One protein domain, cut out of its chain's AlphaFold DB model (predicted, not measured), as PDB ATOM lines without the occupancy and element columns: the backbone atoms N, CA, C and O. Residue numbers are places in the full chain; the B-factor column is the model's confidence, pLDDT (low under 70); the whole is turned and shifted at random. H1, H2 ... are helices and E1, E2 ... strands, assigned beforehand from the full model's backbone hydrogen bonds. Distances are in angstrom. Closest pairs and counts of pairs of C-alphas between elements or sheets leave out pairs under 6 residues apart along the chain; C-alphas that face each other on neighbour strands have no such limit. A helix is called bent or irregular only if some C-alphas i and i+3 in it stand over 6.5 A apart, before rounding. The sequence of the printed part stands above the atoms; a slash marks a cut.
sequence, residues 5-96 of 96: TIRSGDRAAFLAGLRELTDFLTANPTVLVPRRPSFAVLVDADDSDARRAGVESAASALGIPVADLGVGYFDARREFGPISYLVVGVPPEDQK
ATOM      1  N   THR A   5     152.733 102.655 162.675       92.44
ATOM      2  CA  THR A   5     152.002 102.083 161.539       92.44
ATOM      3  C   THR A   5     151.577 103.194 160.587       92.44
ATOM      4  O   THR A   5     150.881 104.128 160.977       92.44
ATOM      5  N   ILE A   6     151.967 103.086 159.314       92.75
ATOM      6  CA  ILE A   6     151.489 103.974 158.246       92.75
ATOM      7  C   ILE A   6     150.249 103.334 157.620       92.75
ATOM      8  O   ILE A   6     150.336 102.277 156.993       92.75
ATOM      9  N   ARG A   7     149.092 103.985 157.745       90.25
ATOM     10  CA  ARG A   7     147.840 103.546 157.116       90.25
ATOM     11  C   ARG A   7     147.843 103.883 155.624       90.25
ATOM     12  O   ARG A   7     147.250 104.872 155.195       90.25
ATOM     13  N   SER A   8     148.525 103.065 154.825       89.44
ATOM     14  CA  SER A   8     148.515 103.163 153.362       89.44
ATOM     15  C   SER A   8     147.492 102.215 152.735       89.44
ATOM     16  O   SER A   8     147.389 101.060 153.142       89.44
ATOM     17  N   GLY A   9     146.781 102.683 151.709       90.75
ATOM     18  CA  GLY A   9     145.895 101.856 150.884       90.75
ATOM     19  C   GLY A   9     146.546 101.370 149.584       90.75
ATOM     20  O   GLY A   9     147.738 101.567 149.344       90.75
ATOM     21  N   ASP A  10     145.733 100.775 148.710       95.62
ATOM     22  CA  ASP A  10     146.147 100.378 147.362       95.62
ATOM     23  C   ASP A  10     146.405 101.614 146.480       95.62
ATOM     24  O   ASP A  10     145.496 102.374 146.127       95.62
ATOM     25  N   ARG A  11     147.674 101.804 146.099       94.56
ATOM     26  CA  ARG A  11     148.120 102.921 145.257       94.56
ATOM     27  C   ARG A  11     147.488 102.899 143.864       94.56
ATOM     28  O   ARG A  11     147.172 103.965 143.338       94.56
ATOM     29  N   ALA A  12     147.357 101.730 143.241       97.56
ATOM     30  CA  ALA A  12     146.837 101.622 141.883       97.56
ATOM     31  C   ALA A  12     145.346 101.977 141.852       97.56
ATOM     32  O   ALA A  12     144.935 102.788 141.021       97.56
ATOM     33  N   ALA A  13     144.575 101.453 142.809       97.88
ATOM     34  CA  ALA A  13     143.157 101.767 142.954       97.88
ATOM     35  C   ALA A  13     142.921 103.259 143.251       97.88
ATOM     36  O   ALA A  13     142.079 103.890 142.613       97.88
ATOM     37  N   PHE A  14     143.716 103.857 144.148       96.81
ATOM     38  CA  PHE A  14     143.624 105.288 144.456       96.81
ATOM     39  C   PHE A  14     143.860 106.164 143.215       96.81
ATOM     40  O   PHE A  14     143.082 107.071 142.924       96.81
ATOM     41  N   LEU A  15     144.907 105.867 142.437       97.69
ATOM     42  CA  LEU A  15     145.204 106.609 141.210       97.69
ATOM     43  C   LEU A  15     144.152 106.390 140.115       97.69
ATOM     44  O   LEU A  15     143.942 107.286 139.301       97.69
ATOM     45  N   ALA A  16     143.518 105.217 140.053       98.38
ATOM     46  CA  ALA A  16     142.415 104.967 139.128       98.38
ATOM     47  C   ALA A  16     141.189 105.826 139.483       98.38
ATOM     48  O   ALA A  16     140.703 106.560 138.626       98.38
ATOM     49  N   GLY A  17     140.775 105.837 140.755       98.12
ATOM     50  CA  GLY A  17     139.633 106.632 141.217       98.12
ATOM     51  C   GLY A  17     139.818 108.145 141.043       98.12
ATOM     52  O   GLY A  17     138.868 108.844 140.702       98.12
ATOM     53  N   LEU A  18     141.040 108.675 141.199       97.38
ATOM     54  CA  LEU A  18     141.313 110.097 140.929       97.38
ATOM     55  C   LEU A  18     141.132 110.473 139.452       97.38
ATOM     56  O   LEU A  18     140.669 111.575 139.149       97.38
ATOM     57  N   ARG A  19     141.500 109.575 138.531       98.38
ATOM     58  CA  ARG A  19     141.286 109.793 137.092       98.38
ATOM     59  C   ARG A  19     139.800 109.751 136.764       98.38
ATOM     60  O   ARG A  19     139.301 110.684 136.153       98.38
ATOM     61  N   GLU A  20     139.095 108.751 137.281       98.69
ATOM     62  CA  GLU A  20     137.643 108.631 137.123       98.69
ATOM     63  C   GLU A  20     136.897 109.865 137.658       98.69
ATOM     64  O   GLU A  20     136.039 110.415 136.972       98.69
ATOM     65  N   LEU A  21     137.266 110.368 138.843       97.62
ATOM     66  CA  LEU A  21     136.688 111.597 139.397       97.62
ATOM     67  C   LEU A  21     136.949 112.812 138.493       97.62
ATOM     68  O   LEU A  21     136.072 113.658 138.328       97.62
ATOM     69  N   THR A  22     138.144 112.901 137.908       97.38
ATOM     70  CA  THR A  22     138.494 113.982 136.975       97.38
ATOM     71  C   THR A  22     137.615 113.929 135.723       97.38
ATOM     72  O   THR A  22     137.057 114.955 135.326       97.38
ATOM     73  N   ASP A  23     137.437 112.741 135.143       98.62
ATOM     74  CA  ASP A  23     136.587 112.532 133.969       98.62
ATOM     75  C   ASP A  23     135.120 112.866 134.286       98.62
ATOM     76  O   ASP A  23     134.463 113.597 133.540       98.62
ATOM     77  N   PHE A  24     134.621 112.418 135.444       98.56
ATOM     78  CA  PHE A  24     133.261 112.695 135.897       98.56
ATOM     79  C   PHE A  24     132.997 114.195 136.081       98.56
ATOM     80  O   PHE A  24     132.004 114.707 135.563       98.56
ATOM     81  N   LEU A  25     133.873 114.920 136.785       98.12
ATOM     82  CA  LEU A  25     133.705 116.362 137.007       98.12
ATOM     83  C   LEU A  25     133.808 117.159 135.701       98.12
ATOM     84  O   LEU A  25     133.092 118.142 135.524       98.12
ATOM     85  N   THR A  26     134.644 116.707 134.762       98.12
ATOM     86  CA  THR A  26     134.759 117.316 133.428       98.12
ATOM     87  C   THR A  26     133.467 117.151 132.625       98.12
ATOM     88  O   THR A  26     133.023 118.091 131.965       98.12
ATOM     89  N   ALA A  27     132.832 115.979 132.703       98.62
ATOM     90  CA  ALA A  27     131.582 115.693 132.002       98.62
ATOM     91  C   ALA A  27     130.344 116.355 132.643       98.62
ATOM     92  O   ALA A  27     129.312 116.480 131.983       98.62
ATOM     93  N   ASN A  28     130.426 116.783 133.909       98.38
ATOM     94  CA  ASN A  28     129.281 117.257 134.694       98.38
ATOM     95  C   ASN A  28     129.533 118.650 135.313       98.38
ATOM     96  O   ASN A  28     129.699 118.764 136.529       98.38
ATOM     97  N   PRO A  29     129.503 119.743 134.522       97.88
ATOM     98  CA  PRO A  29     129.905 121.084 134.973       97.88
ATOM     99  C   PRO A  29     128.995 121.715 136.042       97.88
ATOM    100  O   PRO A  29     129.348 122.731 136.633       97.88
ATOM    101  N   THR A  30     127.814 121.149 136.289       98.31
ATOM    102  CA  THR A  30     126.898 121.598 137.349       98.31
ATOM    103  C   THR A  30     127.248 121.022 138.722       98.31
ATOM    104  O   THR A  30     126.730 121.502 139.731       98.31
ATOM    105  N   VAL A  31     128.119 120.008 138.782       98.19
ATOM    106  CA  VAL A  31     128.575 119.418 140.042       98.19
ATOM    107  C   VAL A  31     129.573 120.364 140.699       98.19
ATOM    108  O   VAL A  31     130.615 120.701 140.139       98.19
ATOM    109  N   LEU A  32     129.246 120.798 141.915       96.94
ATOM    110  CA  LEU A  32     130.105 121.682 142.692       96.94
ATOM    111  C   LEU A  32     131.356 120.940 143.168       96.94
ATOM    112  O   LEU A  32     131.283 119.804 143.637       96.94
ATOM    113  N   VAL A  33     132.495 121.627 143.118       96.12
ATOM    114  CA  VAL A  33     133.768 121.128 143.648       96.12
ATOM    115  C   VAL A  33     134.087 121.786 144.993       96.12
ATOM    116  O   VAL A  33     133.779 122.965 145.202       96.12
ATOM    117  N   PRO A  34     134.713 121.060 145.932       95.25
ATOM    118  CA  PRO A  34     135.131 121.634 147.204       95.25
ATOM    119  C   PRO A  34     136.197 122.718 147.002       95.25
ATOM    120  O   PRO A  34     137.075 122.605 146.151       95.25
ATOM    121  N   ARG A  35     136.170 123.754 147.850       96.06
ATOM    122  CA  ARG A  35     137.135 124.867 147.782       96.06
ATOM    123  C   ARG A  35     138.567 124.447 148.143       96.06
ATOM    124  O   ARG A  35     139.509 125.053 147.644       96.06
ATOM    125  N   ARG A  36     138.720 123.484 149.058       94.44
ATOM    126  CA  ARG A  36     140.008 123.007 149.601       94.44
ATOM    127  C   ARG A  36     139.936 121.512 149.963       94.44
ATOM    128  O   ARG A  36     139.818 121.197 151.146       94.44
ATOM    129  N   PRO A  37     139.897 120.592 148.982       95.69
ATOM    130  CA  PRO A  37     139.929 119.158 149.261       95.69
ATOM    131  C   PRO A  37     141.306 118.708 149.760       95.69
ATOM    132  O   PRO A  37     142.337 119.276 149.399       95.69
ATOM    133  N   SER A  38     141.316 117.639 150.550       94.44
ATOM    134  CA  SER A  38     142.533 117.069 151.122       94.44
ATOM    135  C   SER A  38     142.506 115.544 151.127       94.44
ATOM    136  O   SER A  38     141.485 114.952 151.473       94.44
ATOM    137  N   PHE A  39     143.645 114.922 150.834       94.75
ATOM    138  CA  PHE A  39     143.889 113.490 151.015       94.75
ATOM    139  C   PHE A  39     144.962 113.301 152.080       94.75
ATOM    140  O   PHE A  39     146.014 113.925 151.982       94.75
ATOM    141  N   ALA A  40     144.714 112.456 153.077       93.00
ATOM    142  CA  ALA A  40     145.641 112.246 154.184       93.00
ATOM    143  C   ALA A  40     146.061 110.777 154.295       93.00
ATOM    144  O   ALA A  40     145.220 109.879 154.258       93.00
ATOM    145  N   VAL A  41     147.360 110.550 154.473       94.62
ATOM    146  CA  VAL A  41     147.925 109.304 155.000       94.62
ATOM    147  C   VAL A  41     148.087 109.476 156.503       94.62
ATOM    148  O   VAL A  41     148.681 110.455 156.953       94.62
ATOM    149  N   LEU A  42     147.553 108.536 157.278       92.75
ATOM    150  CA  LEU A  42     147.603 108.595 158.736       92.75
ATOM    151  C   LEU A  42     148.738 107.727 159.269       92.75
ATOM    152  O   LEU A  42     148.947 106.606 158.797       92.75
ATOM    153  N   VAL A  43     149.451 108.256 160.254       93.19
ATOM    154  CA  VAL A  43     150.497 107.560 160.999       93.19
ATOM    155  C   VAL A  43     150.013 107.376 162.430       93.19
ATOM    156  O   VAL A  43     149.767 108.359 163.130       93.19
ATOM    157  N   ASP A  44     149.909 106.120 162.854       89.88
ATOM    158  CA  ASP A  44     149.620 105.768 164.241       89.88
ATOM    159  C   ASP A  44     150.903 105.368 164.956       89.88
ATOM    160  O   ASP A  44     151.690 104.578 164.432       89.88
ATOM    161  N   ALA A  45     151.076 105.873 166.170       90.19
ATOM    162  CA  ALA A  45     152.090 105.422 167.112       90.19
ATOM    163  C   ALA A  45     151.685 105.850 168.525       90.19
ATOM    164  O   ALA A  45     151.108 106.934 168.700       90.19
ATOM    165  N   ASP A  46     152.021 105.026 169.515       86.00
ATOM    166  CA  ASP A  46     151.742 105.312 170.926       86.00
ATOM    167  C   ASP A  46     152.645 106.438 171.450       86.00
ATOM    168  O   ASP A  46     152.187 107.345 172.147       86.00
ATOM    169  N   ASP A  47     153.917 106.418 171.047       88.19
ATOM    170  CA  ASP A  47     154.925 107.408 171.412       88.19
ATOM    171  C   ASP A  47     155.033 108.555 170.386       88.19
ATOM    172  O   ASP A  47     154.835 108.377 169.179       88.19
ATOM    173  N   SER A  48     155.356 109.757 170.873       87.88
ATOM    174  CA  SER A  48     155.457 110.964 170.047       87.88
ATOM    175  C   SER A  48     156.669 110.941 169.110       87.88
ATOM    176  O   SER A  48     156.541 111.359 167.958       87.88
ATOM    177  N   ASP A  49     157.823 110.438 169.558       90.12
ATOM    178  CA  ASP A  49     159.027 110.360 168.722       90.12
ATOM    179  C   ASP A  49     158.841 109.308 167.623       90.12
ATOM    180  O   ASP A  49     159.153 109.559 166.455       90.12
ATOM    181  N   ALA A  50     158.229 108.169 167.959       90.81
ATOM    182  CA  ALA A  50     157.844 107.151 166.982       90.81
ATOM    183  C   ALA A  50     156.860 107.698 165.933       90.81
ATOM    184  O   ALA A  50     157.018 107.456 164.730       90.81
ATOM    185  N   ARG A  51     155.870 108.491 166.361       91.50
ATOM    186  CA  ARG A  51     154.921 109.151 165.455       91.50
ATOM    187  C   ARG A  51     155.620 110.118 164.515       91.50
ATOM    188  O   ARG A  51     155.377 110.079 163.309       91.50
ATOM    189  N   ARG A  52     156.505 110.959 165.055       91.88
ATOM    190  CA  ARG A  52     157.303 111.902 164.272       91.88
ATOM    191  C   ARG A  52     158.133 111.170 163.221       91.88
ATOM    192  O   ARG A  52     158.052 111.521 162.047       91.88
ATOM    193  N   ALA A  53     158.852 110.121 163.618       93.06
ATOM    194  CA  ALA A  53     159.654 109.306 162.710       93.06
ATOM    195  C   ALA A  53     158.804 108.674 161.594       93.06
ATOM    196  O   ALA A  53     159.207 108.661 160.429       93.06
ATOM    197  N   GLY A  54     157.596 108.200 161.917       93.06
ATOM    198  CA  GLY A  54     156.664 107.671 160.923       93.06
ATOM    199  C   GLY A  54     156.173 108.725 159.929       93.06
ATOM    200  O   GLY A  54     156.123 108.458 158.724       93.06
ATOM    201  N   VAL A  55     155.872 109.939 160.402       93.56
ATOM    202  CA  VAL A  55     155.493 111.066 159.535       93.56
ATOM    203  C   VAL A  55     156.663 111.486 158.649       93.56
ATOM    204  O   VAL A  55     156.475 111.622 157.444       93.56
ATOM    205  N   GLU A  56     157.876 111.609 159.192       93.94
ATOM    206  CA  GLU A  56     159.093 111.916 158.425       93.94
ATOM    207  C   GLU A  56     159.366 110.848 157.352       93.94
ATOM    208  O   GLU A  56     159.616 111.176 156.186       93.94
ATOM    209  N   SER A  57     159.223 109.566 157.703       92.88
ATOM    210  CA  SER A  57     159.370 108.447 156.770       92.88
ATOM    211  C   SER A  57     158.380 108.541 155.604       92.88
ATOM    212  O   SER A  57     158.787 108.417 154.446       92.88
ATOM    213  N   ALA A  58     157.091 108.755 155.883       91.69
ATOM    214  CA  ALA A  58     156.050 108.834 154.857       91.69
ATOM    215  C   ALA A  58     156.107 110.142 154.041       91.69
ATOM    216  O   ALA A  58     155.782 110.145 152.852       91.69
ATOM    217  N   ALA A  59     156.553 111.240 154.652       92.50
ATOM    218  CA  ALA A  59     156.675 112.546 154.011       92.50
ATOM    219  C   ALA A  59     157.933 112.692 153.142       92.50
ATOM    220  O   ALA A  59     157.977 113.584 152.293       92.50
ATOM    221  N   SER A  60     158.933 111.817 153.293       90.81
ATOM    222  CA  SER A  60     160.202 111.877 152.548       90.81
ATOM    223  C   SER A  60     160.017 112.050 151.030       90.81
ATOM    224  O   SER A  60     160.646 112.912 150.414       90.81
ATOM    225  N   ALA A  61     159.084 111.307 150.427       87.19
ATOM    226  CA  ALA A  61     158.779 111.378 148.996       87.19
ATOM    227  C   ALA A  61     158.028 112.658 148.576       87.19
ATOM    228  O   ALA A  61     157.993 112.995 147.391       87.19
ATOM    229  N   LEU A  62     157.420 113.380 149.523       87.62
ATOM    230  CA  LEU A  62     156.752 114.653 149.256       87.62
ATOM    231  C   LEU A  62     157.753 115.804 149.103       87.62
ATOM    232  O   LEU A  62     157.410 116.795 148.453       87.62
ATOM    233  N   GLY A  63     158.980 115.659 149.619       86.62
ATOM    234  CA  GLY A  63     160.045 116.662 149.499       86.62
ATOM    235  C   GLY A  63     159.783 117.932 150.311       86.62
ATOM    236  O   GLY A  63     160.188 119.017 149.902       86.62
ATOM    237  N   ILE A  64     159.063 117.803 151.424       87.38
ATOM    238  CA  ILE A  64     158.674 118.896 152.319       87.38
ATOM    239  C   ILE A  64     159.058 118.548 153.761       87.38
ATOM    240  O   ILE A  64     159.096 117.363 154.105       87.38
ATOM    241  N   PRO A  65     159.342 119.547 154.611       87.69
ATOM    242  CA  PRO A  65     159.598 119.302 156.022       87.69
ATOM    243  C   PRO A  65     158.316 118.892 156.758       87.69
ATOM    244  O   PRO A  65     157.215 119.305 156.389       87.69
ATOM    245  N   VAL A  66     158.486 118.116 157.828       91.50
ATOM    246  CA  VAL A  66     157.432 117.842 158.812       91.50
ATOM    247  C   VAL A  66     157.333 119.026 159.769       91.50
ATOM    248  O   VAL A  66     158.344 119.448 160.337       91.50
ATOM    249  N   ALA A  67     156.128 119.555 159.949       89.50
ATOM    250  CA  ALA A  67     155.818 120.537 160.971       89.50
ATOM    251  C   ALA A  67     155.307 119.842 162.241       89.50
ATOM    252  O   ALA A  67     154.582 118.848 162.193       89.50
ATOM    253  N   ASP A  68     155.722 120.378 163.384       87.25
ATOM    254  CA  ASP A  68     155.188 120.033 164.697       87.25
ATOM    255  C   ASP A  68     154.129 121.077 165.050       87.25
ATOM    256  O   ASP A  68     154.429 122.271 165.147       87.25
ATOM    257  N   LEU A  69     152.881 120.634 165.168       85.06
ATOM    258  CA  LEU A  69     151.736 121.489 165.472       85.06
ATOM    259  C   LEU A  69     151.436 121.537 166.981       85.06
ATOM    260  O   LEU A  69     150.477 122.191 167.394       85.06
ATOM    261  N   GLY A  70     152.261 120.883 167.804       76.81
ATOM    262  CA  GLY A  70     152.079 120.745 169.244       76.81
ATOM    263  C   GLY A  70     151.136 119.600 169.626       76.81
ATOM    264  O   GLY A  70     150.404 119.056 168.802       76.81
ATOM    265  N   VAL A  71     151.159 119.217 170.909       74.19
ATOM    266  CA  VAL A  71     150.291 118.164 171.489       74.19
ATOM    267  C   VAL A  71     150.414 116.812 170.752       74.19
ATOM    268  O   VAL A  71     149.470 116.034 170.661       74.19
ATOM    269  N   GLY A  72     151.590 116.528 170.181       70.88
ATOM    270  CA  GLY A  72     151.856 115.286 169.449       70.88
ATOM    271  C   GLY A  72     151.236 115.215 168.049       70.88
ATOM    272  O   GLY A  72     151.172 114.120 167.481       70.88
ATOM    273  N   TYR A  73     150.777 116.340 167.489       79.31
ATOM    274  CA  TYR A  73     150.370 116.439 166.089       79.31
ATOM    275  C   TYR A  73     151.568 116.787 165.208       79.31
ATOM    276  O   TYR A  73     152.178 117.845 165.352       79.31
ATOM    277  N   PHE A  74     151.858 115.917 164.245       86.12
ATOM    278  CA  PHE A  74     152.865 116.161 163.215       86.12
ATOM    279  C   PHE A  74     152.194 116.136 161.852       86.12
ATOM    280  O   PHE A  74     151.428 115.208 161.572       86.12
ATOM    281  N   ASP A  75     152.489 117.108 160.994       90.88
ATOM    282  CA  ASP A  75     151.974 117.112 159.632       90.88
ATOM    283  C   ASP A  75     153.038 117.436 158.585       90.88
ATOM    284  O   ASP A  75     154.020 118.134 158.814       90.88
ATOM    285  N   ALA A  76     152.842 116.883 157.397       93.94
ATOM    286  CA  ALA A  76     153.556 117.285 156.202       93.94
ATOM    287  C   ALA A  76     152.531 117.443 155.090       93.94
ATOM    288  O   ALA A  76     151.832 116.490 154.742       93.94
ATOM    289  N   ARG A  77     152.435 118.646 154.526       93.50
ATOM    290  CA  ARG A  77     151.441 119.001 153.513       93.50
ATOM    291  C   ARG A  77     152.077 119.501 152.222       93.50
ATOM    292  O   ARG A  77     152.818 120.482 152.222       93.50
ATOM    293  N   ARG A  78     151.720 118.871 151.101       95.12
ATOM    294  CA  ARG A  78     152.053 119.344 149.751       95.12
ATOM    295  C   ARG A  78     150.791 119.737 148.995       95.12
ATOM    296  O   ARG A  78     149.799 119.015 149.029       95.12
ATOM    297  N   GLU A  79     150.851 120.860 148.289       94.31
ATOM    298  CA  GLU A  79     149.730 121.392 147.508       94.31
ATOM    299  C   GLU A  79     149.846 121.050 146.019       94.31
ATOM    300  O   GLU A  79     150.929 121.106 145.431       94.31
ATOM    301  N   PHE A  80     148.702 120.765 145.402       93.06
ATOM    302  CA  PHE A  80     148.501 120.564 143.971       93.06
ATOM    303  C   PHE A  80     147.309 121.425 143.528       93.06
ATOM    304  O   PHE A  80     146.158 120.984 143.511       93.06
ATOM    305  N   GLY A  81     147.573 122.701 143.229       93.00
ATOM    306  CA  GLY A  81     146.504 123.687 143.046       93.00
ATOM    307  C   GLY A  81     145.690 123.847 144.342       93.00
ATOM    308  O   GLY A  81     146.294 124.111 145.379       93.00
ATOM    309  N   PRO A  82     144.349 123.689 144.327       94.44
ATOM    310  CA  PRO A  82     143.528 123.759 145.540       94.44
ATOM    311  C   PRO A  82     143.532 122.464 146.377       94.44
ATOM    312  O   PRO A  82     142.909 122.443 147.438       94.44
ATOM    313  N   ILE A  83     144.162 121.387 145.890       96.25
ATOM    314  CA  ILE A  83     144.152 120.062 146.523       96.25
ATOM    315  C   ILE A  83     145.382 119.891 147.409       96.25
ATOM    316  O   ILE A  83     146.508 120.048 146.944       96.25
ATOM    317  N   SER A  84     145.173 119.460 148.648       95.69
ATOM    318  CA  SER A  84     146.254 119.134 149.579       95.69
ATOM    319  C   SER A  84     146.475 117.625 149.688       95.69
ATOM    320  O   SER A  84     145.521 116.861 149.826       95.69
ATOM    321  N   TYR A  85     147.732 117.186 149.689       95.25
ATOM    322  CA  TYR A  85     148.128 115.833 150.081       95.25
ATOM    323  C   TYR A  85     148.922 115.900 151.384       95.25
ATOM    324  O   TYR A  85     149.921 116.620 151.458       95.25
ATOM    325  N   LEU A  86     148.454 115.187 152.407       94.38
ATOM    326  CA  LEU A  86     148.962 115.265 153.769       94.38
ATOM    327  C   LEU A  86     149.467 113.912 154.258       94.38
ATOM    328  O   LEU A  86     148.909 112.863 153.935       94.38
ATOM    329  N   VAL A  87     150.475 113.962 155.114       95.06
ATOM    330  CA  VAL A  87     150.812 112.898 156.057       95.06
ATOM    331  C   VAL A  87     150.577 113.468 157.444       95.06
ATOM    332  O   VAL A  87     151.085 114.549 157.734       95.06
ATOM    333  N   VAL A  88     149.796 112.781 158.273       93.69
ATOM    334  CA  VAL A  88     149.431 113.269 159.606       93.69
ATOM    335  C   VAL A  88     149.688 112.188 160.640       93.69
ATOM    336  O   VAL A  88     149.166 111.080 160.536       93.69
ATOM    337  N   GLY A  89     150.468 112.534 161.656       91.81
ATOM    338  CA  GLY A  89     150.552 111.792 162.902       91.81
ATOM    339  C   GLY A  89     149.483 112.308 163.851       91.81
ATOM    340  O   GLY A  89     149.542 113.468 164.253       91.81
ATOM    341  N   VAL A  90     148.520 111.460 164.213       79.56
ATOM    342  CA  VAL A  90     147.437 111.827 165.137       79.56
ATOM    343  C   VAL A  90     147.712 111.200 166.509       79.56
ATOM    344  O   VAL A  90     148.018 110.008 166.565       79.56
ATOM    345  N   PRO A  91     147.616 111.956 167.617       74.25
ATOM    346  CA  PRO A  91     147.696 111.387 168.955       74.25
ATOM    347  C   PRO A  91     146.555 110.403 169.244       74.25
ATOM    348  O   PRO A  91     145.440 110.600 168.747       74.25
ATOM    349  N   PRO A  92     146.809 109.349 170.047       71.31
ATOM    350  CA  PRO A  92     145.761 108.460 170.530       71.31
ATOM    351  C   PRO A  92     144.689 109.264 171.275       71.31
ATOM    352  O   PRO A  92     144.965 110.320 171.845       71.31
ATOM    353  N   GLU A  93     143.446 108.778 171.231       64.00
ATOM    354  CA  GLU A  93     142.263 109.534 171.667       64.00
ATOM    355  C   GLU A  93     142.325 110.004 173.130       64.00
ATOM    356  O   GLU A  93     141.748 111.041 173.447       64.00
ATOM    357  N   ASP A  94     143.102 109.326 173.978       56.12
ATOM    358  CA  ASP A  94     143.298 109.655 175.397       56.12
ATOM    359  C   ASP A  94     144.147 110.925 175.641       56.12
ATOM    360  O   ASP A  94     144.292 111.362 176.782       56.12
ATOM    361  N   GLN A  95     144.726 111.514 174.586       51.41
ATOM    362  CA  GLN A  95     145.557 112.729 174.631       51.41
ATOM    363  C   GLN A  95     144.956 113.922 173.855       51.41
ATOM    364  O   GLN A  95     145.667 114.898 173.608       51.41
ATOM    365  N   LYS A  96     143.679 113.855 173.445       45.78
ATOM    366  CA  LYS A  96     142.980 114.959 172.757       45.78
ATOM    367  C   LYS A  96     142.402 116.015 173.694       45.78
ATOM    368  O   LYS A  96     141.887 115.651 174.772       45.78
TER     369      LYS A  96
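AT A GLANCE: This is residues 5 to 96 of the 96 residues of an uncharacterized protein of Streptomyces xiamenensis (UniProt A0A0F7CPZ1). A twisted sheet of five strands has H2 along one face and no named helix on the other, while H1 makes most of an arm beyond the sheet: residues 10 to 24 and 26 to 32 stick out free. There are 92 printed residues, with two named helices and five named strands in the order E1, H1, E2, H2, E3, E4, E5. The mixed sheet runs E1, E2, E5, E4, E3. The class is mixed, helices and strands; the whole is loose, with a radius of gyration of the C-alphas of 15.4 A and spans of 46 by 26 by 25 A.

HOW THE PARTS SIT: E1, residues 5 to 7, is antiparallel to E2, residues 38 to 44; N 5 and O 44 are 2.8 A apart. H1, residues 11 to 27, is not on the sheet. E2 is parallel to E5, residues 83 to 89; N 41 and O 86 are 2.8 A apart. H2, residues 48 to 62, is on the sheet at a height of 6.6 A, making two layers; it runs along E5 at 12 degrees on the local plane. Their closest C-alphas, Arg 51 and Gly 89, are 5.7 A apart. E3, residues 67 to 70, E4, residues 73 to 80, and E5 form a meander, each strand the antiparallel neighbour of the one before; N 67 and O 75 are 2.8 A apart, N 78 and O 85 2.9 A. E2, H2 and E3 form a split strand-helix-strand unit, two strands running the same way with E5 and E4 between them; its crossover is right-handed. Every O i to N i+4 pair is within hydrogen-bond range in H1, 9 of 11 in H2.

IN THESE COORDINATES: E1 begins at C-alpha 5 (152.002, 102.083, 161.539). H1 spans 24.7 A, E2 18.7 A, H2 21.2 A, E4 22.6 A and E5 19.4 A, ending at C-alpha 89 (150.552, 111.792, 162.902). H2 is only just irregular: C-alphas 58 and 61 are 6.9 A apart.

THE WHOLE: The C-alphas farthest apart, Ala 27 and Asp 47, are 46.5 A apart. The printed part has no cut and no long link. Residues 93 to 96 are under 70 in pLDDT.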